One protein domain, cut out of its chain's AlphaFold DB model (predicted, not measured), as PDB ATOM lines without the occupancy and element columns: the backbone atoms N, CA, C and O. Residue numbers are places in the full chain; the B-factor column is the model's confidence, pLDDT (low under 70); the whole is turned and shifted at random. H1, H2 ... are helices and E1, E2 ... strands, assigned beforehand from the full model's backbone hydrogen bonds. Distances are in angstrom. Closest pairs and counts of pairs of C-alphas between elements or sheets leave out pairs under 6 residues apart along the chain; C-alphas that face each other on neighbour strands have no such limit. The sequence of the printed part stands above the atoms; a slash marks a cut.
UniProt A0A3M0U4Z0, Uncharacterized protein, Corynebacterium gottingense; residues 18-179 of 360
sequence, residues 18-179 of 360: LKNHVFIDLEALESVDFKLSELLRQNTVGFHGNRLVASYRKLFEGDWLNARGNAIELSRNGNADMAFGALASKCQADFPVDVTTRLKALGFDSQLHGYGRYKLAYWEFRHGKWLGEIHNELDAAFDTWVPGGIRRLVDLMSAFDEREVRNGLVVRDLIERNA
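What this domain is: This is residues 18 to 179 of the 360 residues of an uncharacterized protein of Corynebacterium gottingense (UniProt A0A3M0U4Z0). One long helix, H6, runs through the middle, with H1 beside its last turns and H4 beside its first part, both on the same side of it; H5 packs on H4. On the other side of H6 lie a tiny ladder of two strands, E1 and E2, and a group of short helices, H3, H7, H8 and H9, with residues 173 to 179 sticking out, while H2 sits by the end of H6. The 162 printed residues hold nine named helices and two named strands, in the order H1 H2 E1 H3 H4 H5 H6 E2 H7 H8 H9, and the class is mostly helix. E1 and E2 make one parallel sheet. The whole is only just compact, close to loose, with a radius of gyration of the C-alphas of 18.2 A and spans of 49 by 43 by 26 A.

How they stand to each other: Start at the sheet, where E1, residues 65 to 67, and E2, residues 143 to 145, are parallel neighbours with 27 degrees between their directions. C-alphas 66 and 144 face each other at 4.7 A; look for N 66 and O 143, 2.8 A apart, and N 145 and O 66, also 2.8 A apart, both within hydrogen-bond range. From E2 go to H6, residues 117 to 138, where the closest C-alphas are those of Thr 144 and Leu 138, 6.6 A apart. H6 has a kink of 36 degrees near residue 131. H1, residues 34 to 43, touches H6 at residues 133 to 137 alone, closest at the C-alphas of Leu 40 and Asn 136, 6.4 A, with a shallow tilt of 1 degrees, opposite ways. H4, residues 84 to 92, touches H6 at residues 117 to 126 alone, closest at the C-alphas of Leu 87 and Tyr 118, 6.5 A, with a shallow tilt of 11 degrees, the same way. H5, residues 100 to 105, only just touches H4, with 3 pairs of C-alphas within 8 A, the closest those of Ala 88 and Thr 100 at 5.7 A, at a steep tilt of 65 degrees, opposite ways. Helix packing is mostly aligned, but only just, with 2 of 3 pairs at a shallow tilt. H2, residues 53 to 59, is close to H6 but not clearly touching, the closest C-alphas being those of Val 53 and Glu 137, 5.7 A. H3, residues 71 to 75, touches H9, residues 169 to 178, closest at the C-alphas of Ile 72 and Val 171, 5.9 A. H3 only just touches H7, residues 151 to 157, with 3 pairs within 8 A, the closest C-alphas those of Ser 75 and Met 157 at 6.0 A. H8, residues 162 to 166, is close to H3 but not clearly touching, with the C-alphas of Ser 75 and Val 165 closest at 5.9 A. H6 and H7 are near each other, with 6 pairs of C-alphas within 10 A. E1, then H3 H4 H5 H6, then E2 form a strand-helix-strand unit, two parallel neighbour strands with helices between. Every O i to N i+4 pair is within hydrogen-bond range in H1, H2, H3, H4, H5, H7, H8 and H9; in H6 it is 15 of 18.

Where its parts are: Find C-alpha 117 at (14.441, 47.626, -29.229); from there H6 runs 29.6 A to C-alpha 138 at (0.031, 44.749, -54.918). H1 begins at (7.787, 50.026, -69.748) and is 14.5 A long, H4 is 12.0 A, and H9 is 14.3 A, ending at C-alpha 178, (-10.957, 29.742, -36.491).

The domain as a whole: The C-alphas of Ala 28 and Gln 111 are the two farthest apart, 51.0 A. The printed part has no cut. The link from H5 to H6, 11 residues, is long. Residues 18 to 33 hold no named element. Mean pLDDT of the printed part is 85.0; residues 47 to 49 and 78 are under 70.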
ATOM      1  N   LEU A  18     -12.900  26.831 -50.378       82.00
ATOM      2  CA  LEU A  18     -12.718  28.072 -51.120       82.00
ATOM      3  C   LEU A  18     -13.510  28.007 -52.425       82.00
ATOM      4  O   LEU A  18     -13.137  27.346 -53.390       82.00
ATOM      5  N   LYS A  19     -14.619  28.744 -52.472       77.00
ATOM      6  CA  LYS A  19     -15.551  28.710 -53.611       77.00
ATOM      7  C   LYS A  19     -14.990  29.328 -54.893       77.00
ATOM      8  O   LYS A  19     -15.266  28.822 -55.973       77.00
ATOM      9  N   ASN A  20     -14.217  30.410 -54.775       83.88
ATOM     10  CA  ASN A  20     -13.669  31.160 -55.906       83.88
ATOM     11  C   ASN A  20     -12.155  31.289 -55.740       83.88
ATOM     12  O   ASN A  20     -11.693  31.907 -54.782       83.88
ATOM     13  N   HIS A  21     -11.392  30.719 -56.669       86.75
ATOM     14  CA  HIS A  21      -9.934  30.768 -56.657       86.75
ATOM     15  C   HIS A  21      -9.386  30.769 -58.086       86.75
ATOM     16  O   HIS A  21     -10.040  30.300 -59.019       86.75
ATOM     17  N   VAL A  22      -8.171  31.290 -58.244       87.88
ATOM     18  CA  VAL A  22      -7.413  31.255 -59.495       87.88
ATOM     19  C   VAL A  22      -5.978  30.875 -59.156       87.88
ATOM     20  O   VAL A  22      -5.389  31.447 -58.238       87.88
ATOM     21  N   PHE A  23      -5.420  29.919 -59.894       88.19
ATOM     22  CA  PHE A  23      -3.995  29.605 -59.844       88.19
ATOM     23  C   PHE A  23      -3.258  30.455 -60.882       88.19
ATOM     24  O   PHE A  23      -3.690  30.549 -62.031       88.19
ATOM     25  N   ILE A  24      -2.162  31.090 -60.466       87.50
ATOM     26  CA  ILE A  24      -1.291  31.869 -61.352       87.50
ATOM     27  C   ILE A  24      -0.039  31.044 -61.617       87.50
ATOM     28  O   ILE A  24       0.695  30.715 -60.685       87.50
ATOM     29  N   ASP A  25       0.210  30.742 -62.887       85.44
ATOM     30  CA  ASP A  25       1.435  30.081 -63.321       85.44
ATOM     31  C   ASP A  25       2.607  31.074 -63.297       85.44
ATOM     32  O   ASP A  25       2.608  32.090 -63.997       85.44
ATOM     33  N   LEU A  26       3.610  30.776 -62.469       83.31
ATOM     34  CA  LEU A  26       4.797  31.612 -62.289       83.31
ATOM     35  C   LEU A  26       5.798  31.512 -63.455       83.31
ATOM     36  O   LEU A  26       6.721  32.334 -63.519       83.31
ATOM     37  N   GLU A  27       5.644  30.532 -64.349       84.06
ATOM     38  CA  GLU A  27       6.459  30.372 -65.560       84.06
ATOM     39  C   GLU A  27       5.876  31.124 -66.764       84.06
ATOM     40  O   GLU A  27       6.627  31.575 -67.628       84.06
ATOM     41  N   ALA A  28       4.558  31.327 -66.790       84.00
ATOM     42  CA  ALA A  28       3.835  31.985 -67.880       84.00
ATOM     43  C   ALA A  28       3.466  33.450 -67.569       84.00
ATOM     44  O   ALA A  28       2.428  33.951 -68.006       84.00
ATOM     45  N   LEU A  29       4.300  34.147 -66.792       85.44
ATOM     46  CA  LEU A  29       4.034  35.526 -66.376       85.44
ATOM     47  C   LEU A  29       4.214  36.514 -67.532       85.44
ATOM     48  O   LEU A  29       5.228  36.517 -68.231       85.44
ATOM     49  N   GLU A  30       3.235  37.399 -67.689       85.38
ATOM     50  CA  GLU A  30       3.294  38.506 -68.639       85.38
ATOM     51  C   GLU A  30       4.138  39.660 -68.076       85.38
ATOM     52  O   GLU A  30       4.237  39.861 -66.863       85.38
ATOM     53  N   SER A  31       4.745  40.458 -68.955       85.12
ATOM     54  CA  SER A  31       5.439  41.680 -68.547       85.12
ATOM     55  C   SER A  31       4.478  42.865 -68.489       85.12
ATOM     56  O   SER A  31       3.623  43.021 -69.360       85.12
ATOM     57  N   VAL A  32       4.680  43.758 -67.522       86.88
ATOM     58  CA  VAL A  32       4.024  45.073 -67.513       86.88
ATOM     59  C   VAL A  32       4.624  46.002 -68.575       86.88
ATOM     60  O   VAL A  32       5.722  45.761 -69.081       86.88
ATOM     61  N   ASP A  33       3.921  47.087 -68.906       90.06
ATOM     62  CA  ASP A  33       4.451  48.113 -69.804       90.06
ATOM     63  C   ASP A  33       5.709  48.797 -69.232       90.06
ATOM     64  O   ASP A  33       5.961  48.799 -68.023       90.06
ATOM     65  N   PHE A  34       6.507  49.410 -70.112       90.12
ATOM     66  CA  PHE A  34       7.787  50.026 -69.748       90.12
ATOM     67  C   PHE A  34       7.657  51.087 -68.645       90.12
ATOM     68  O   PHE A  34       8.511  51.172 -67.764       90.12
ATOM     69  N   LYS A  35       6.585  51.889 -68.670       90.94
ATOM     70  CA  LYS A  35       6.393  52.979 -67.711       90.94
ATOM     71  C   LYS A  35       6.131  52.424 -66.313       90.94
ATOM     72  O   LYS A  35       6.737  52.897 -65.353       90.94
ATOM     73  N   LEU A  36       5.260  51.422 -66.199       87.75
ATOM     74  CA  LEU A  36       4.998  50.761 -64.924       87.75
ATOM     75  C   LEU A  36       6.218  49.967 -64.442       87.75
ATOM     76  O   LEU A  36       6.562  50.037 -63.266       87.75
ATOM     77  N   SER A  37       6.921  49.279 -65.345       88.06
ATOM     78  CA  SER A  37       8.163  48.575 -65.006       88.06
ATOM     79  C   SER A  37       9.201  49.514 -64.384       88.06
ATOM     80  O   SER A  37       9.838  49.160 -63.392       88.06
ATOM     81  N   GLU A  38       9.380  50.707 -64.953       89.06
ATOM     82  CA  GLU A  38      10.340  51.688 -64.449       89.06
ATOM     83  C   GLU A  38       9.906  52.269 -63.095       89.06
ATOM     84  O   GLU A  38      10.734  52.416 -62.196       89.06
ATOM     85  N   LEU A  39       8.605  52.516 -62.903       88.25
ATOM     86  CA  LEU A  39       8.060  52.959 -61.619       88.25
ATOM     87  C   LEU A  39       8.297  51.920 -60.511       88.25
ATOM     88  O   LEU A  39       8.774  52.269 -59.431       88.25
ATOM     89  N   LEU A  40       8.011  50.643 -60.780       86.81
ATOM     90  CA  LEU A  40       8.238  49.551 -59.827       86.81
ATOM     91  C   LEU A  40       9.723  49.420 -59.471       86.81
ATOM     92  O   LEU A  40      10.067  49.264 -58.299       86.81
ATOM     93  N   ARG A  41      10.609  49.549 -60.468       85.00
ATOM     94  CA  ARG A  41      12.067  49.495 -60.289       85.00
ATOM     95  C   ARG A  41      12.591  50.634 -59.414       85.00
ATOM     96  O   ARG A  41      13.512  50.423 -58.636       85.00
ATOM     97  N   GLN A  42      12.035  51.838 -59.536       86.12
ATOM     98  CA  GLN A  42      12.452  52.988 -58.727       86.12
ATOM     99  C   GLN A  42      12.024  52.873 -57.260       86.12
ATOM    100  O   GLN A  42      12.724  53.374 -56.384       86.12
ATOM    101  N   ASN A  43      10.898  52.209 -56.991       82.25
ATOM    102  CA  ASN A  43      10.346  52.078 -55.641       82.25
ATOM    103  C   ASN A  43      10.782  50.790 -54.920       82.25
ATOM    104  O   ASN A  43      10.503  50.628 -53.733       82.25
ATOM    105  N   THR A  44      11.490  49.890 -55.608       80.50
ATOM    106  CA  THR A  44      11.897  48.577 -55.090       80.50
ATOM    107  C   THR A  44      13.418  48.463 -55.074       80.50
ATOM    108  O   THR A  44      14.065  48.592 -56.109       80.50
ATOM    109  N   VAL A  45      14.005  48.203 -53.901       75.25
ATOM    110  CA  VAL A  45      15.469  48.110 -53.739       75.25
ATOM    111  C   VAL A  45      15.964  46.673 -53.954       75.25
ATOM    112  O   VAL A  45      17.068  46.463 -54.454       75.25
ATOM    113  N   GLY A  46      15.168  45.679 -53.557       72.56
ATOM    114  CA  GLY A  46      15.452  44.251 -53.688       72.56
ATOM    115  C   GLY A  46      14.817  43.579 -54.911       72.56
ATOM    116  O   GLY A  46      14.483  44.211 -55.906       72.56
ATOM    117  N   PHE A  47      14.640  42.257 -54.815       66.25
ATOM    118  CA  PHE A  47      14.057  41.410 -55.871       66.25
ATOM    119  C   PHE A  47      12.570  41.081 -55.648       66.25
ATOM    120  O   PHE A  47      12.027  40.192 -56.303       66.25
ATOM    121  N   HIS A  48      11.915  41.737 -54.690       67.56
ATOM    122  CA  HIS A  48      10.517  41.477 -54.359       67.56
ATOM    123  C   HIS A  48       9.614  42.455 -55.116       67.56
ATOM    124  O   HIS A  48       9.767  43.653 -54.934       67.56
ATOM    125  N   GLY A  49       8.661  41.961 -55.915       63.38
ATOM    126  CA  GLY A  49       7.465  42.750 -56.228       63.38
ATOM    127  C   GLY A  49       7.303  43.342 -57.634       63.38
ATOM    128  O   GLY A  49       6.760  44.434 -57.772       63.38
ATOM    129  N   ASN A  50       7.733  42.663 -58.698       72.25
ATOM    130  CA  ASN A  50       7.412  43.096 -60.069       72.25
ATOM    131  C   ASN A  50       6.882  41.987 -60.985       72.25
ATOM    132  O   ASN A  50       6.592  42.251 -62.152       72.25
ATOM    133  N   ARG A  51       6.780  40.750 -60.495       80.06
ATOM    134  CA  ARG A  51       6.565  39.585 -61.363       80.06
ATOM    135  C   ARG A  51       5.087  39.302 -61.579       80.06
ATOM    136  O   ARG A  51       4.723  38.816 -62.640       80.06
ATOM    137  N   LEU A  52       4.248  39.609 -60.591       88.06
ATOM    138  CA  LEU A  52       2.836  39.221 -60.610       88.06
ATOM    139  C   LEU A  52       1.894  40.352 -61.031       88.06
ATOM    140  O   LEU A  52       0.728  40.090 -61.303       88.06
ATOM    141  N   VAL A  53       2.390  41.590 -61.137       89.56
ATOM    142  CA  VAL A  53       1.561  42.780 -61.400       89.56
ATOM    143  C   VAL A  53       0.722  42.638 -62.667       89.56
ATOM    144  O   VAL A  53      -0.471  42.924 -62.641       89.56
ATOM    145  N   ALA A  54       1.319  42.182 -63.772       89.38
ATOM    146  CA  ALA A  54       0.596  42.012 -65.031       89.38
ATOM    147  C   ALA A  54      -0.538  40.986 -64.885       89.38
ATOM    148  O   ALA A  54      -1.683  41.272 -65.232       89.38
ATOM    149  N   SER A  55      -0.235  39.829 -64.288       90.44
ATOM    150  CA  SER A  55      -1.213  38.773 -64.024       90.44
ATOM    151  C   SER A  55      -2.334  39.248 -63.101       90.44
ATOM    152  O   SER A  55      -3.500  38.993 -63.389       90.44
ATOM    153  N   TYR A  56      -2.016  39.986 -62.034       90.88
ATOM    154  CA  TYR A  56      -3.020  40.541 -61.128       90.88
ATOM    155  C   TYR A  56      -3.941  41.537 -61.831       90.88
ATOM    156  O   TYR A  56      -5.156  41.376 -61.769       90.88
ATOM    157  N   ARG A  57      -3.384  42.512 -62.562       88.69
ATOM    158  CA  ARG A  57      -4.174  43.530 -63.275       88.69
ATOM    159  C   ARG A  57      -5.079  42.933 -64.351       88.69
ATOM    160  O   ARG A  57      -6.133  43.491 -64.622       88.69
ATOM    161  N   LYS A  58      -4.670  41.815 -64.955       87.50
ATOM    162  CA  LYS A  58      -5.462  41.081 -65.950       87.50
ATOM    163  C   LYS A  58      -6.588  40.258 -65.321       87.50
ATOM    164  O   LYS A  58      -7.660  40.147 -65.902       87.50
ATOM    165  N   LEU A  59      -6.330  39.624 -64.177       88.81
ATOM    166  CA  LEU A  59      -7.281  38.713 -63.530       88.81
ATOM    167  C   LEU A  59      -8.299  39.434 -62.642       88.81
ATOM    168  O   LEU A  59      -9.415  38.946 -62.482       88.81
ATOM    169  N   PHE A  60      -7.917  40.568 -62.061       87.94
ATOM    170  CA  PHE A  60      -8.697  41.274 -61.050       87.94
ATOM    171  C   PHE A  60      -8.985  42.715 -61.484       87.94
ATOM    172  O   PHE A  60      -8.495  43.673 -60.896       87.94
ATOM    173  N   GLU A  61      -9.789  42.873 -62.536       81.62
ATOM    174  CA  GLU A  61     -10.273  44.190 -62.958       81.62
ATOM    175  C   GLU A  61     -11.312  44.744 -61.961       81.62
ATOM    176  O   GLU A  61     -12.203  44.017 -61.507       81.62
ATOM    177  N   GLY A  62     -11.216  46.040 -61.641       80.75
ATOM    178  CA  GLY A  62     -12.141  46.756 -60.751       80.75
ATOM    179  C   GLY A  62     -11.617  46.962 -59.325       80.75
ATOM    180  O   GLY A  62     -10.419  46.869 -59.069       80.75
ATOM    181  N   ASP A  63     -12.530  47.254 -58.398       85.25
ATOM    182  CA  ASP A  63     -12.202  47.655 -57.024       85.25
ATOM    183  C   ASP A  63     -12.052  46.429 -56.109       85.25
ATOM    184  O   ASP A  63     -12.964  46.045 -55.371       85.25
ATOM    185  N   TRP A  64     -10.892  45.775 -56.185       90.31
ATOM    186  CA  TRP A  64     -10.557  44.628 -55.342       90.31
ATOM    187  C   TRP A  64      -9.717  45.037 -54.129       90.31
ATOM    188  O   TRP A  64      -8.678  45.684 -54.255       90.31
ATOM    189  N   LEU A  65     -10.134  44.570 -52.948       90.56
ATOM    190  CA  LEU A  65      -9.366  44.678 -51.707       90.56
ATOM    191  C   LEU A  65      -8.478  43.436 -51.536       90.56
ATOM    192  O   LEU A  65      -8.980  42.320 -51.382       90.56
ATOM    193  N   ASN A  66      -7.161  43.622 -51.495       90.19
ATOM    194  CA  ASN A  66      -6.213  42.568 -51.149       90.19
ATOM    195  C   ASN A  66      -6.006  42.510 -49.631       90.19
ATOM    196  O   ASN A  66      -5.418  43.413 -49.043       90.19
ATOM    197  N   ALA A  67      -6.450  41.433 -48.980       89.44
ATOM    198  CA  ALA A  67      -6.144  41.187 -47.571       89.44
ATOM    199  C   ALA A  67      -4.852  40.365 -47.442       89.44
ATOM    200  O   ALA A  67      -4.828  39.169 -47.741       89.44
ATOM    201  N   ARG A  68      -3.767  40.984 -46.964       84.81
ATOM    202  CA  ARG A  68      -2.459  40.322 -46.879       84.81
ATOM    203  C   ARG A  68      -2.218  39.651 -45.527       84.81
ATOM    204  O   ARG A  68      -2.186  40.294 -44.477       84.81
ATOM    205  N   GLY A  69      -1.939  38.348 -45.563       79.50
ATOM    206  CA  GLY A  69      -1.513  37.572 -44.398       79.50
ATOM    207  C   GLY A  69      -0.010  37.696 -44.131       79.50
ATOM    208  O   GLY A  69       0.800  37.120 -44.847       79.50
ATOM    209  N   ASN A  70       0.380  38.417 -43.078       80.06
ATOM    210  CA  ASN A  70       1.779  38.523 -42.628       80.06
ATOM    211  C   ASN A  70       1.937  38.474 -41.094       80.06
ATOM    212  O   ASN A  70       3.027  38.710 -40.568       80.06
ATOM    213  N   ALA A  71       0.854  38.160 -40.375       80.38
ATOM    214  CA  ALA A  71       0.807  38.212 -38.917       80.38
ATOM    215  C   ALA A  71       1.873  37.322 -38.257       80.38
ATOM    216  O   ALA A  71       2.423  37.707 -37.232       80.38
ATOM    217  N   ILE A  72       2.214  36.176 -38.860       81.62
ATOM    218  CA  ILE A  72       3.245  35.271 -38.331       81.62
ATOM    219  C   ILE A  72       4.652  35.874 -38.393       81.62
ATOM    220  O   ILE A  72       5.416  35.755 -37.440       81.62
ATOM    221  N   GLU A  73       4.999  36.578 -39.471       78.81
ATOM    222  CA  GLU A  73       6.303  37.243 -39.578       78.81
ATOM    223  C   GLU A  73       6.378  38.451 -38.643       78.81
ATOM    224  O   GLU A  73       7.398  38.697 -37.994       78.81
ATOM    225  N   LEU A  74       5.258  39.164 -38.504       79.06
ATOM    226  CA  LEU A  74       5.118  40.247 -37.541       79.06
ATOM    227  C   LEU A  74       5.217  39.755 -36.103       79.06
ATOM    228  O   LEU A  74       5.830  40.437 -35.279       79.06
ATOM    229  N   SER A  75       4.653  38.588 -35.784       78.00
ATOM    230  CA  SER A  75       4.678  38.043 -34.433       78.00
ATOM    231  C   SER A  75       6.103  37.657 -34.053       78.00
ATOM    232  O   SER A  75       6.605  38.217 -33.083       78.00
ATOM    233  N   ARG A  76       6.791  36.835 -34.864       78.69
ATOM    234  CA  ARG A  76       8.042  36.082 -34.582       78.69
ATOM    235  C   ARG A  76       9.204  36.789 -33.879       78.69
ATOM    236  O   ARG A  76      10.084  36.110 -33.358       78.69
ATOM    237  N   ASN A  77       9.236  38.115 -33.843       74.62
ATOM    238  CA  ASN A  77      10.338  38.873 -33.250       74.62
ATOM    239  C   ASN A  77      10.189  39.173 -31.740       74.62
ATOM    240  O   ASN A  77      11.075  39.828 -31.195       74.62
ATOM    241  N   GLY A  78       9.138  38.672 -31.066       68.75
ATOM    242  CA  GLY A  78       8.963  38.757 -29.600       68.75
ATOM    243  C   GLY A  78       9.083  40.179 -29.035       68.75
ATOM    244  O   GLY A  78       8.992  41.141 -29.792       68.75
ATOM    245  N   ASN A  79       9.323  40.326 -27.728       73.75
ATOM    246  CA  ASN A  79       9.753  41.595 -27.119       73.75
ATOM    247  C   ASN A  79      11.279  41.613 -26.899       73.75
ATOM    248  O   ASN A  79      11.767  41.941 -25.820       73.75
ATOM    249  N   ALA A  80      12.042  41.189 -27.910       77.25
ATOM    250  CA  ALA A  80      13.485  41.038 -27.787       77.25
ATOM    251  C   ALA A  80      14.183  42.403 -27.690       77.25
ATOM    252  O   ALA A  80      13.999  43.278 -28.550       77.25
ATOM    253  N   ASP A  81      15.029  42.563 -26.673       82.31
ATOM    254  CA  ASP A  81      15.932  43.702 -26.594       82.31
ATOM    255  C   ASP A  81      17.282  43.378 -27.241       82.31
ATOM    256  O   ASP A  81      17.821  42.279 -27.129       82.31
ATOM    257  N   MET A  82      17.822  44.349 -27.965       88.00
ATOM    258  CA  MET A  82      19.086  44.225 -28.682       88.00
ATOM    259  C   MET A  82      19.884  45.496 -28.458       88.00
ATOM    260  O   MET A  82      19.325  46.587 -28.533       88.00
ATOM    261  N   ALA A  83      21.187  45.378 -28.213       91.69
ATOM    262  CA  ALA A  83      22.053  46.546 -28.104       91.69
ATOM    263  C   ALA A  83      22.011  47.379 -29.398       91.69
ATOM    264  O   ALA A  83      21.994  46.824 -30.500       91.69
ATOM    265  N   PHE A  84      22.040  48.709 -29.273       92.94
ATOM    266  CA  PHE A  84      21.903  49.629 -30.409       92.94
ATOM    267  C   PHE A  84      22.893  49.341 -31.552       92.94
ATOM    268  O   PHE A  84      22.496  49.327 -32.711       92.94
ATOM    269  N   GLY A  85      24.161  49.043 -31.247       93.00
ATOM    270  CA  GLY A  85      25.159  48.727 -32.278       93.00
ATOM    271  C   GLY A  85      24.817  47.468 -33.088       93.00
ATOM    272  O   GLY A  85      24.926  47.468 -34.313       93.00
ATOM    273  N   ALA A  86      24.335  46.415 -32.418       91.19
ATOM    274  CA  ALA A  86      23.896  45.186 -33.079       91.19
ATOM    275  C   ALA A  86      22.626  45.416 -33.913       91.19
ATOM    276  O   ALA A  86      22.517  44.902 -35.027       91.19
ATOM    277  N   LEU A  87      21.700  46.241 -33.412       91.00
ATOM    278  CA  LEU A  87      20.522  46.662 -34.164       91.00
ATOM    279  C   LEU A  87      20.913  47.411 -35.442       91.00
ATOM    280  O   LEU A  87      20.440  47.062 -36.519       91.00
ATOM    281  N   ALA A  88      21.767  48.431 -35.318       92.62
ATOM    282  CA  ALA A  88      22.192  49.263 -36.435       92.62
ATOM    283  C   ALA A  88      22.876  48.421 -37.516       92.62
ATOM    284  O   ALA A  88      22.500  48.514 -38.680       92.62
ATOM    285  N   SER A  89      23.789  47.523 -37.128       91.00
ATOM    286  CA  SER A  89      24.433  46.584 -38.055       91.00
ATOM    287  C   SER A  89      23.420  45.691 -38.779       91.00
ATOM    288  O   SER A  89      23.526  45.493 -39.988       91.00
ATOM    289  N   LYS A  90      22.407  45.192 -38.063       88.19
ATOM    290  CA  LYS A  90      21.376  44.329 -38.644       88.19
ATOM    291  C   LYS A  90      20.462  45.072 -39.616       88.19
ATOM    292  O   LYS A  90      20.164  44.531 -40.673       88.19
ATOM    293  N   CYS A  91      20.037  46.289 -39.281       88.50
ATOM    294  CA  CYS A  91      19.240  47.120 -40.184       88.50
ATOM    295  C   CYS A  91      20.061  47.586 -41.393       88.50
ATOM    296  O   CYS A  91      19.531  47.627 -42.494       88.50
ATOM    297  N   GLN A  92      21.352  47.893 -41.226       90.00
ATOM    298  CA  GLN A  92      22.203  48.394 -42.312       90.00
ATOM    299  C   GLN A  92      22.265  47.437 -43.509       90.00
ATOM    300  O   GLN A  92      22.362  47.894 -44.642       90.00
ATOM    301  N   ALA A  93      22.171  46.126 -43.275       83.75
ATOM    302  CA  ALA A  93      22.162  45.123 -44.337       83.75
ATOM    303  C   ALA A  93      20.959  45.241 -45.294       83.75
ATOM    304  O   ALA A  93      21.041  44.765 -46.424       83.75
ATOM    305  N   ASP A  94      19.857  45.868 -44.869       80.50
ATOM    306  CA  ASP A  94      18.643  45.999 -45.682       80.50
ATOM    307  C   ASP A  94      18.579  47.318 -46.476       80.50
ATOM    308  O   ASP A  94      17.684  47.477 -47.309       80.50
ATOM    309  N   PHE A  95      19.490  48.267 -46.224       83.00
ATOM    310  CA  PHE A  95      19.443  49.610 -46.806       83.00
ATOM    311  C   PHE A  95      20.786  50.022 -47.429       83.00
ATOM    312  O   PHE A  95      21.842  49.786 -46.844       83.00
ATOM    313  N   PRO A  96      20.769  50.722 -48.577       81.69
ATOM    314  CA  PRO A  96      21.985  51.196 -49.242       81.69
ATOM    315  C   PRO A  96      22.588  52.463 -48.605       81.69
ATOM    316  O   PRO A  96      23.641  52.926 -49.033       81.69
ATOM    317  N   VAL A  97      21.917  53.047 -47.609       85.94
ATOM    318  CA  VAL A  97      22.297  54.301 -46.936       85.94
ATOM    319  C   VAL A  97      22.547  54.060 -45.451       85.94
ATOM    320  O   VAL A  97      22.006  53.102 -44.899       85.94
ATOM    321  N   ASP A  98      23.334  54.921 -44.794       90.19
ATOM    322  CA  ASP A  98      23.560  54.824 -43.344       90.19
ATOM    323  C   ASP A  98      22.239  54.925 -42.572       90.19
ATOM    324  O   ASP A  98      21.570  55.962 -42.564       90.19
ATOM    325  N   VAL A  99      21.880  53.843 -41.883       91.50
ATOM    326  CA  VAL A  99      20.657  53.783 -41.073       91.50
ATOM    327  C   VAL A  99      20.864  54.320 -39.658       91.50
ATOM    328  O   VAL A  99      19.890  54.623 -38.968       91.50
ATOM    329  N   THR A 100      22.114  54.466 -39.209       93.94
ATOM    330  CA  THR A 100      22.457  54.801 -37.819       93.94
ATOM    331  C   THR A 100      21.876  56.146 -37.415       93.94
ATOM    332  O   THR A 100      21.226  56.259 -36.373       93.94
ATOM    333  N   THR A 101      22.065  57.159 -38.260       93.25
ATOM    334  CA  THR A 101      21.561  58.516 -38.019       93.25
ATOM    335  C   THR A 101      20.036  58.529 -37.880       93.25
ATOM    336  O   THR A 101      19.493  59.159 -36.972       93.25
ATOM    337  N   ARG A 102      19.332  57.765 -38.725       90.94
ATOM    338  CA  ARG A 102      17.868  57.665 -38.689       90.94
ATOM    339  C   ARG A 102      17.369  56.907 -37.457       90.94
ATOM    340  O   ARG A 102      16.384  57.326 -36.856       90.94
ATOM    341  N   LEU A 103      18.042  55.826 -37.063       92.50
ATOM    342  CA  LEU A 103      17.697  55.066 -35.859       92.50
ATOM    343  C   LEU A 103      17.848  55.919 -34.589       92.50
ATOM    344  O   LEU A 103      16.967  55.886 -33.733       92.50
ATOM    345  N   LYS A 104      18.908  56.734 -34.489       94.00
ATOM    346  CA  LYS A 104      19.070  57.698 -33.384       94.00
ATOM    347  C   LYS A 104      17.986  58.771 -33.387       94.00
ATOM    348  O   LYS A 104      17.398  59.058 -32.355       94.00
ATOM    349  N   ALA A 105      17.659  59.322 -34.558       92.19
ATOM    350  CA  ALA A 105      16.594  60.319 -34.681       92.19
ATOM    351  C   ALA A 105      15.217  59.792 -34.228       92.19
ATOM    352  O   ALA A 105      14.380  60.569 -33.780       92.19
ATOM    353  N   LEU A 106      14.991  58.479 -34.324       89.88
ATOM    354  CA  LEU A 106      13.779  57.803 -33.847       89.88
ATOM    355  C   LEU A 106      13.890  57.305 -32.394       89.88
ATOM    356  O   LEU A 106      12.980  56.644 -31.900       89.88
ATOM    357  N   GLY A 107      14.991  57.616 -31.705       92.12
ATOM    358  CA  GLY A 107      15.198  57.315 -30.291       92.12
ATOM    359  C   GLY A 107      15.612  55.874 -29.993       92.12
ATOM    360  O   GLY A 107      15.582  55.470 -28.830       92.12
ATOM    361  N   PHE A 108      16.022  55.079 -30.991       92.69
ATOM    362  CA  PHE A 108      16.444  53.691 -30.760       92.69
ATOM    363  C   PHE A 108      17.738  53.579 -29.941       92.69
ATOM    364  O   PHE A 108      18.033  52.504 -29.426       92.69
ATOM    365  N   ASP A 109      18.512  54.650 -29.780       93.69
ATOM    366  CA  ASP A 109      19.681  54.721 -28.896       93.69
ATOM    367  C   ASP A 109      19.335  55.086 -27.440       93.69
ATOM    368  O   ASP A 109      20.224  55.159 -26.595       93.69
ATOM    369  N   SER A 110      18.048  55.254 -27.126       91.62
ATOM    370  CA  SER A 110      17.555  55.613 -25.795       91.62
ATOM    371  C   SER A 110      16.771  54.475 -25.114       91.62
ATOM    372  O   SER A 110      16.713  53.336 -25.602       91.62
ATOM    373  N   GLN A 111      16.202  54.762 -23.937       84.69
ATOM    374  CA  GLN A 111      15.318  53.848 -23.215       84.69
ATOM    375  C   GLN A 111      13.929  53.835 -23.863       84.69
ATOM    376  O   GLN A 111      13.258  54.857 -23.939       84.69
ATOM    377  N   LEU A 112      13.459  52.651 -24.252       87.12
ATOM    378  CA  LEU A 112      12.185  52.469 -24.955       87.12
ATOM    379  C   LEU A 112      11.046  52.032 -24.020       87.12
ATOM    380  O   LEU A 112      10.195  51.252 -24.414       87.12
ATOM    381  N   HIS A 113      11.038  52.496 -22.765       84.50
ATOM    382  CA  HIS A 113       9.935  52.314 -21.799       84.50
ATOM    383  C   HIS A 113       9.348  50.885 -21.685       84.50
ATOM    384  O   HIS A 113       8.141  50.720 -21.550       84.50
ATOM    385  N   GLY A 114      10.196  49.851 -21.721       79.00
ATOM    386  CA  GLY A 114       9.772  48.446 -21.592       79.00
ATOM    387  C   GLY A 114       9.509  47.725 -22.920       79.00
ATOM    388  O   GLY A 114       9.299  46.512 -22.922       79.00
ATOM    389  N   TYR A 115       9.591  48.431 -24.051       81.75
ATOM    390  CA  TYR A 115       9.587  47.816 -25.374       81.75
ATOM    391  C   TYR A 115      10.985  47.326 -25.764       81.75
ATOM    392  O   TYR A 115      11.992  48.014 -25.584       81.75
ATOM    393  N   GLY A 116      11.030  46.141 -26.360       85.56
ATOM    394  CA  GLY A 116      12.217  45.535 -26.933       85.56
ATOM    395  C   GLY A 116      12.650  46.299 -28.175       85.56
ATOM    396  O   GLY A 116      11.895  46.448 -29.145       85.56
ATOM    397  N   ARG A 117      13.895  46.781 -28.164       88.88
ATOM    398  CA  ARG A 117      14.441  47.626 -29.229       88.88
ATOM    399  C   ARG A 117      14.381  46.963 -30.601       88.88
ATOM    400  O   ARG A 117      14.068  47.618 -31.593       88.88
ATOM    401  N   TYR A 118      14.652  45.660 -30.662       86.38
ATOM    402  CA  TYR A 118      14.668  44.931 -31.925       86.38
ATOM    403  C   TYR A 118      13.271  44.754 -32.519       86.38
ATOM    404  O   TYR A 118      13.120  44.857 -33.733       86.38
ATOM    405  N   LYS A 119      12.242  44.548 -31.694       82.75
ATOM    406  CA  LYS A 119      10.859  44.396 -32.163       82.75
ATOM    407  C   LYS A 119      10.344  45.659 -32.845       82.75
ATOM    408  O   LYS A 119       9.838  45.584 -33.964       82.75
ATOM    409  N   LEU A 120      10.505  46.805 -32.184       85.31
ATOM    410  CA  LEU A 120      10.081  48.097 -32.724       85.31
ATOM    411  C   LEU A 120      10.848  48.438 -34.003       85.31
ATOM    412  O   LEU A 120      10.241  48.816 -34.998       85.31
ATOM    413  N   ALA A 121      12.163  48.227 -34.015       87.00
ATOM    414  CA  ALA A 121      12.971  48.479 -35.201       87.00
ATOM    415  C   ALA A 121      12.666  47.498 -36.341       87.00
ATOM    416  O   ALA A 121      12.684  47.881 -37.508       87.00
ATOM    417  N   TYR A 122      12.356  46.237 -36.031       85.38
ATOM    418  CA  TYR A 122      11.889  45.287 -37.032       85.38
ATOM    419  C   TYR A 122      10.591  45.779 -37.665       85.38
ATOM    420  O   TYR A 122      10.505  45.796 -38.884       85.38
ATOM    421  N   TRP A 123       9.608  46.200 -36.869       82.19
ATOM    422  CA  TRP A 123       8.332  46.683 -37.393       82.19
ATOM    423  C   TRP A 123       8.489  47.973 -38.217       82.19
ATOM    424  O   TRP A 123       8.041  48.020 -39.359       82.19
ATOM    425  N   GLU A 124       9.186  48.976 -37.684       82.25
ATOM    426  CA  GLU A 124       9.333  50.297 -38.318       82.25
ATOM    427  C   GLU A 124      10.263  50.279 -39.541       82.25
ATOM    428  O   GLU A 124       9.945  50.855 -40.577       82.25
ATOM    429  N   PHE A 125      11.417  49.607 -39.459       83.56
ATOM    430  CA  PHE A 125      12.417  49.643 -40.533       83.56
ATOM    431  C   PHE A 125      12.379  48.409 -41.415       83.56
ATOM    432  O   PHE A 125      12.230  48.515 -42.630       83.56
ATOM    433  N   ARG A 126      12.562  47.225 -40.826       80.88
ATOM    434  CA  ARG A 126      12.802  46.013 -41.624       80.88
ATOM    435  C   ARG A 126      11.533  45.554 -42.330       80.88
ATOM    436  O   ARG A 126      11.557  45.244 -43.516       80.88
ATOM    437  N   HIS A 127      10.423  45.544 -41.601       81.19
ATOM    438  CA  HIS A 127       9.114  45.209 -42.122       81.19
ATOM    439  C   HIS A 127       8.583  46.323 -43.017       81.19
ATOM    440  O   HIS A 127       8.107  46.012 -44.096       81.19
ATOM    441  N   GLY A 128       8.745  47.597 -42.637       79.12
ATOM    442  CA  GLY A 128       8.417  48.730 -43.508       79.12
ATOM    443  C   GLY A 128       9.098  48.644 -44.879       79.12
ATOM    444  O   GLY A 128       8.434  48.776 -45.902       79.12
ATOM    445  N   LYS A 129      10.397  48.314 -44.919       81.69
ATOM    446  CA  LYS A 129      11.139  48.094 -46.171       81.69
ATOM    447  C   LYS A 129      10.644  46.863 -46.925       81.69
ATOM    448  O   LYS A 129      10.242  46.975 -48.077       81.69
ATOM    449  N   TRP A 130      10.698  45.684 -46.300       79.50
ATOM    450  CA  TRP A 130      10.364  44.421 -46.970       79.50
ATOM    451  C   TRP A 130       8.910  44.384 -47.446       79.50
ATOM    452  O   TRP A 130       8.633  43.981 -48.572       79.50
ATOM    453  N   LEU A 131       7.978  44.826 -46.602       80.62
ATOM    454  CA  LEU A 131       6.568  44.879 -46.948       80.62
ATOM    455  C   LEU A 131       6.289  45.999 -47.955       80.62
ATOM    456  O   LEU A 131       5.463  45.795 -48.832       80.62
ATOM    457  N   GLY A 132       6.991  47.135 -47.880       82.25
ATOM    458  CA  GLY A 132       6.894  48.206 -48.876       82.25
ATOM    459  C   GLY A 132       7.203  47.724 -50.296       82.25
ATOM    460  O   GLY A 132       6.441  48.001 -51.212       82.25
ATOM    461  N   GLU A 133       8.246  46.909 -50.468       82.69
ATOM    462  CA  GLU A 133       8.571  46.302 -51.772       82.69
ATOM    463  C   GLU A 133       7.452  45.396 -52.293       82.69
ATOM    464  O   GLU A 133       7.176  45.357 -53.487       82.69
ATOM    465  N   ILE A 134       6.766  44.692 -51.396       83.94
ATOM    466  CA  ILE A 134       5.634  43.850 -51.776       83.94
ATOM    467  C   ILE A 134       4.387  44.690 -52.082       83.94
ATOM    468  O   ILE A 134       3.659  44.378 -53.021       83.94
ATOM    469  N   HIS A 135       4.143  45.760 -51.326       86.31
ATOM    470  CA  HIS A 135       3.048  46.687 -51.600       86.31
ATOM    471  C   HIS A 135       3.206  47.373 -52.950       86.31
ATOM    472  O   HIS A 135       2.213  47.527 -53.637       86.31
ATOM    473  N   ASN A 136       4.427  47.676 -53.398       86.19
ATOM    474  CA  ASN A 136       4.624  48.194 -54.754       86.19
ATOM    475  C   ASN A 136       4.029  47.262 -55.829       86.19
ATOM    476  O   ASN A 136       3.498  47.745 -56.827       86.19
ATOM    477  N   GLU A 137       4.102  45.940 -55.627       86.38
ATOM    478  CA  GLU A 137       3.492  44.953 -56.526       86.38
ATOM    479  C   GLU A 137       1.965  44.952 -56.425       86.38
ATOM    480  O   GLU A 137       1.268  44.934 -57.439       86.38
ATOM    481  N   LEU A 138       1.452  44.927 -55.194       88.69
ATOM    482  CA  LEU A 138       0.031  44.749 -54.918       88.69
ATOM    483  C   LEU A 138      -0.773  46.022 -55.162       88.69
ATOM    484  O   LEU A 138      -1.809  45.948 -55.804       88.69
ATOM    485  N   ASP A 139      -0.273  47.179 -54.736       87.50
ATOM    486  CA  ASP A 139      -0.945  48.478 -54.852       87.50
ATOM    487  C   ASP A 139      -1.050  48.945 -56.313       87.50
ATOM    488  O   ASP A 139      -1.858  49.803 -56.657       87.50
ATOM    489  N   ALA A 140      -0.260  48.348 -57.213       86.56
ATOM    490  CA  ALA A 140      -0.419  48.529 -58.653       86.56
ATOM    491  C   ALA A 140      -1.656  47.803 -59.226       86.56
ATOM    492  O   ALA A 140      -2.017  48.042 -60.383       86.56
ATOM    493  N   ALA A 141      -2.275  46.904 -58.456       87.75
ATOM    494  CA  ALA A 141      -3.412  46.082 -58.866       87.75
ATOM    495  C   ALA A 141      -4.602  46.105 -57.888       87.75
ATOM    496  O   ALA A 141      -5.710  45.781 -58.303       87.75
ATOM    497  N   PHE A 142      -4.398  46.469 -56.621       91.75
ATOM    498  CA  PHE A 142      -5.378  46.332 -55.545       91.75
ATOM    499  C   PHE A 142      -5.295  47.492 -54.556       91.75
ATOM    500  O   PHE A 142      -4.232  48.073 -54.366       91.75
ATOM    501  N   ASP A 143      -6.370  47.714 -53.803       89.06
ATOM    502  CA  ASP A 143      -6.236  48.350 -52.494       89.06
ATOM    503  C   ASP A 143      -5.732  47.297 -51.502       89.06
ATOM    504  O   ASP A 143      -6.407  46.294 -51.259       89.06
ATOM    505  N   THR A 144      -4.542  47.476 -50.924       88.56
ATOM    506  CA  THR A 144      -3.984  46.487 -49.989       88.56
ATOM    507  C   THR A 144      -4.309  46.825 -48.538       88.56
ATOM    508  O   THR A 144      -3.982  47.893 -48.022       88.56
ATOM    509  N   TRP A 145      -4.893  45.864 -47.824       88.19
ATOM    510  CA  TRP A 145      -5.106  45.913 -46.383       88.19
ATOM    511  C   TRP A 145      -4.281  44.838 -45.670       88.19
ATOM    512  O   TRP A 145      -4.259  43.670 -46.057       88.19
ATOM    513  N   VAL A 146      -3.618  45.230 -44.579       86.12
ATOM    514  CA  VAL A 146      -2.729  44.364 -43.791       86.12
ATOM    515  C   VAL A 146      -3.263  44.243 -42.360       86.12
ATOM    516  O   VAL A 146      -2.871  45.025 -41.488       86.12
ATOM    517  N   PRO A 147      -4.132  43.258 -42.067       83.56
ATOM    518  CA  PRO A 147      -4.762  43.132 -40.752       83.56
ATOM    519  C   PRO A 147      -3.749  42.979 -39.610       83.56
ATOM    520  O   PRO A 147      -3.918  43.559 -38.543       83.56
ATOM    521  N   GLY A 148      -2.657  42.238 -39.841       80.38
ATOM    522  CA  GLY A 148      -1.614  42.006 -38.836       80.38
ATOM    523  C   GLY A 148      -0.785  43.250 -38.491       80.38
ATOM    524  O   GLY A 148      -0.187  43.298 -37.420       80.38
ATOM    525  N   GLY A 149      -0.774  44.262 -39.367       77.19
ATOM    526  CA  GLY A 149       0.020  45.489 -39.233       77.19
ATOM    527  C   GLY A 149      -0.530  46.502 -38.225       77.19
ATOM    528  O   GLY A 149       0.030  47.585 -38.068       77.19
ATOM    529  N   ILE A 150      -1.621  46.176 -37.530       83.31
ATOM    530  CA  ILE A 150      -2.235  47.051 -36.531       83.31
ATOM    531  C   ILE A 150      -1.376  47.062 -35.266       83.31
ATOM    532  O   ILE A 150      -1.219  46.038 -34.600       83.31
ATOM    533  N   ARG A 151      -0.895  48.248 -34.867       79.75
ATOM    534  CA  ARG A 151      -0.039  48.437 -33.680       79.75
ATOM    535  C   ARG A 151      -0.581  47.754 -32.422       79.75
ATOM    536  O   ARG A 151       0.190  47.143 -31.699       79.75
ATOM    537  N   ARG A 152      -1.897  47.804 -32.181       84.56
ATOM    538  CA  ARG A 152      -2.535  47.131 -31.031       84.56
ATOM    539  C   ARG A 152      -2.378  45.608 -31.065       84.56
ATOM    540  O   ARG A 152      -2.154  45.009 -30.024       84.56
ATOM    541  N   LEU A 153      -2.477  44.981 -32.239       81.81
ATOM    542  CA  LEU A 153      -2.256  43.538 -32.376       81.81
ATOM    543  C   LEU A 153      -0.777  43.194 -32.178       81.81
ATOM    544  O   LEU A 153      -0.458  42.233 -31.487       81.81
ATOM    545  N   VAL A 154       0.125  44.006 -32.734       78.62
ATOM    546  CA  VAL A 154       1.577  43.848 -32.544       78.62
ATOM    547  C   VAL A 154       1.972  43.968 -31.070       78.62
ATOM    548  O   VAL A 154       2.788  43.180 -30.589       78.62
ATOM    549  N   ASP A 155       1.366  44.911 -30.353       80.19
ATOM    550  CA  ASP A 155       1.574  45.124 -28.922       80.19
ATOM    551  C   ASP A 155       1.075  43.926 -28.098       80.19
ATOM    552  O   ASP A 155       1.837  43.341 -27.333       80.19
ATOM    553  N   LEU A 156      -0.146  43.443 -28.364       84.38
ATOM    554  CA  LEU A 156      -0.677  42.226 -27.732       84.38
ATOM    555  C   LEU A 156       0.229  41.008 -27.948       84.38
ATOM    556  O   LEU A 156       0.474  40.245 -27.018       84.38
ATOM    557  N   MET A 157       0.774  40.835 -29.156       80.31
ATOM    558  CA  MET A 157       1.714  39.745 -29.447       80.31
ATOM    559  C   MET A 157       3.043  39.873 -28.688       80.31
ATOM    560  O   MET A 157       3.763  38.885 -28.571       80.31
ATOM    561  N   SER A 158       3.377  41.057 -28.172       76.31
ATOM    562  CA  SER A 158       4.598  41.304 -27.392       76.31
ATOM    563  C   SER A 158       4.465  40.887 -25.923       76.31
ATOM    564  O   SER A 158       5.473  40.801 -25.231       76.31
ATOM    565  N   ALA A 159       3.244  40.601 -25.455       83.19
ATOM    566  CA  ALA A 159       2.987  40.112 -24.099       83.19
ATOM    567  C   ALA A 159       3.297  38.613 -23.913       83.19
ATOM    568  O   ALA A 159       3.370  38.139 -22.782       83.19
ATOM    569  N   PHE A 160       3.450  37.868 -25.008       82.75
ATOM    570  CA  PHE A 160       3.742  36.435 -24.994       82.75
ATOM    571  C   PHE A 160       5.239  36.163 -24.814       82.75
ATOM    572  O   PHE A 160       6.079  37.016 -25.118       82.75
ATOM    573  N   ASP A 161       5.577  34.954 -24.362       84.44
ATOM    574  CA  ASP A 161       6.969  34.546 -24.192       84.44
ATOM    575  C   ASP A 161       7.727  34.576 -25.531       84.44
ATOM    576  O   ASP A 161       7.205  34.211 -26.590       84.44
ATOM    577  N   GLU A 162       8.994  34.999 -25.499       80.88
ATOM    578  CA  GLU A 162       9.791  35.169 -26.716       80.88
ATOM    579  C   GLU A 162       9.896  33.863 -27.520       80.88
ATOM    580  O   GLU A 162       9.860  33.884 -28.754       80.88
ATOM    581  N   ARG A 163       9.988  32.713 -26.843       82.69
ATOM    582  CA  ARG A 163      10.076  31.402 -27.490       82.69
ATOM    583  C   ARG A 163       8.758  31.023 -28.151       82.69
ATOM    584  O   ARG A 163       8.776  30.513 -29.272       82.69
ATOM    585  N   GLU A 164       7.630  31.268 -27.491       85.50
ATOM    586  CA  GLU A 164       6.292  31.017 -28.044       85.50
ATOM    587  C   GLU A 164       6.067  31.837 -29.313       85.50
ATOM    588  O   GLU A 164       5.672  31.314 -30.361       85.50
ATOM    589  N   VAL A 165       6.411  33.120 -29.245       83.44
ATOM    590  CA  VAL A 165       6.267  34.054 -30.353       83.44
ATOM    591  C   VAL A 165       7.189  33.687 -31.516       83.44
ATOM    592  O   VAL A 165       6.727  33.640 -32.659       83.44
ATOM    593  N   ARG A 166       8.463  33.365 -31.249       82.31
ATOM    594  CA  ARG A 166       9.444  32.947 -32.268       82.31
ATOM    595  C   ARG A 166       9.020  31.674 -33.002       82.31
ATOM    596  O   ARG A 166       9.277  31.541 -34.195       82.31
ATOM    597  N   ASN A 167       8.327  30.770 -32.316       83.06
ATOM    598  CA  ASN A 167       7.772  29.556 -32.918       83.06
ATOM    599  C   ASN A 167       6.428  29.792 -33.638       83.06
ATOM    600  O   ASN A 167       5.883  28.872 -34.254       83.06
ATOM    601  N   GLY A 168       5.900  31.020 -33.598       85.88
ATOM    602  CA  GLY A 168       4.633  31.398 -34.221       85.88
ATOM    603  C   GLY A 168       3.402  30.854 -33.494       85.88
ATOM    604  O   GLY A 168       2.343  30.781 -34.112       85.88
ATOM    605  N   LEU A 169       3.527  30.468 -32.217       87.44
ATOM    606  CA  LEU A 169       2.461  29.804 -31.459       87.44
ATOM    607  C   LEU A 169       1.183  30.646 -31.412       87.44
ATOM    608  O   LEU A 169       0.117  30.141 -31.729       87.44
ATOM    609  N   VAL A 170       1.304  31.948 -31.142       86.88
ATOM    610  CA  VAL A 170       0.159  32.874 -31.066       86.88
ATOM    611  C   VAL A 170      -0.685  32.853 -32.343       86.88
ATOM    612  O   VAL A 170      -1.911  32.836 -32.291       86.88
ATOM    613  N   VAL A 171      -0.033  32.829 -33.509       87.81
ATOM    614  CA  VAL A 171      -0.734  32.805 -34.798       87.81
ATOM    615  C   VAL A 171      -1.303  31.422 -35.085       87.81
ATOM    616  O   VAL A 171      -2.421  31.324 -35.580       87.81
ATOM    617  N   ARG A 172      -0.583  30.355 -34.726       88.56
ATOM    618  CA  ARG A 172      -1.090  28.982 -34.845       88.56
ATOM    619  C   ARG A 172      -2.321  28.754 -33.974       88.56
ATOM    620  O   ARG A 172      -3.263  28.153 -34.466       88.56
ATOM    621  N   ASP A 173      -2.366  29.286 -32.758       90.31
ATOM    622  CA  ASP A 173      -3.532  29.188 -31.869       90.31
ATOM    623  C   ASP A 173      -4.736  29.967 -32.410       90.31
ATOM    624  O   ASP A 173      -5.877  29.521 -32.293       90.31
ATOM    625  N   LEU A 174      -4.500  31.131 -33.027       88.69
ATOM    626  CA  LEU A 174      -5.555  31.878 -33.716       88.69
ATOM    627  C   LEU A 174      -6.104  31.096 -34.910       88.69
ATOM    628  O   LEU A 174      -7.320  31.050 -35.090       88.69
ATOM    629  N   ILE A 175      -5.229  30.465 -35.694       89.44
ATOM    630  CA  ILE A 175      -5.629  29.591 -36.799       89.44
ATOM    631  C   ILE A 175      -6.408  28.387 -36.263       89.44
ATOM    632  O   ILE A 175      -7.508  28.139 -36.732       89.44
ATOM    633  N   GLU A 176      -5.918  27.706 -35.227       92.56
ATOM    634  CA  GLU A 176      -6.561  26.514 -34.653       92.56
ATOM    635  C   GLU A 176      -8.001  26.787 -34.208       92.56
ATOM    636  O   GLU A 176      -8.892  25.962 -34.384       92.56
ATOM    637  N   ARG A 177      -8.248  27.976 -33.651       92.38
ATOM    638  CA  ARG A 177      -9.578  28.370 -33.172       92.38
ATOM    639  C   ARG A 177     -10.566  28.709 -34.287       92.38
ATOM    640  O   ARG A 177     -11.764  28.620 -34.040       92.38
ATOM    641  N   ASN A 178     -10.095  29.153 -35.454       90.75
ATOM    642  CA  ASN A 178     -10.957  29.742 -36.491       90.75
ATOM    643  C   ASN A 178     -10.959  28.968 -37.820       90.75
ATOM    644  O   ASN A 178     -11.951  29.023 -38.538       90.75
ATOM    645  N   ALA A 179      -9.862  28.287 -38.147       88.62
ATOM    646  CA  ALA A 179      -9.637  27.519 -39.372       88.62
ATOM    647  C   ALA A 179      -8.583  26.408 -39.120       88.62
ATOM    648  O   ALA A 179      -7.477  26.459 -39.673       88.62
TER     649      ALA A 179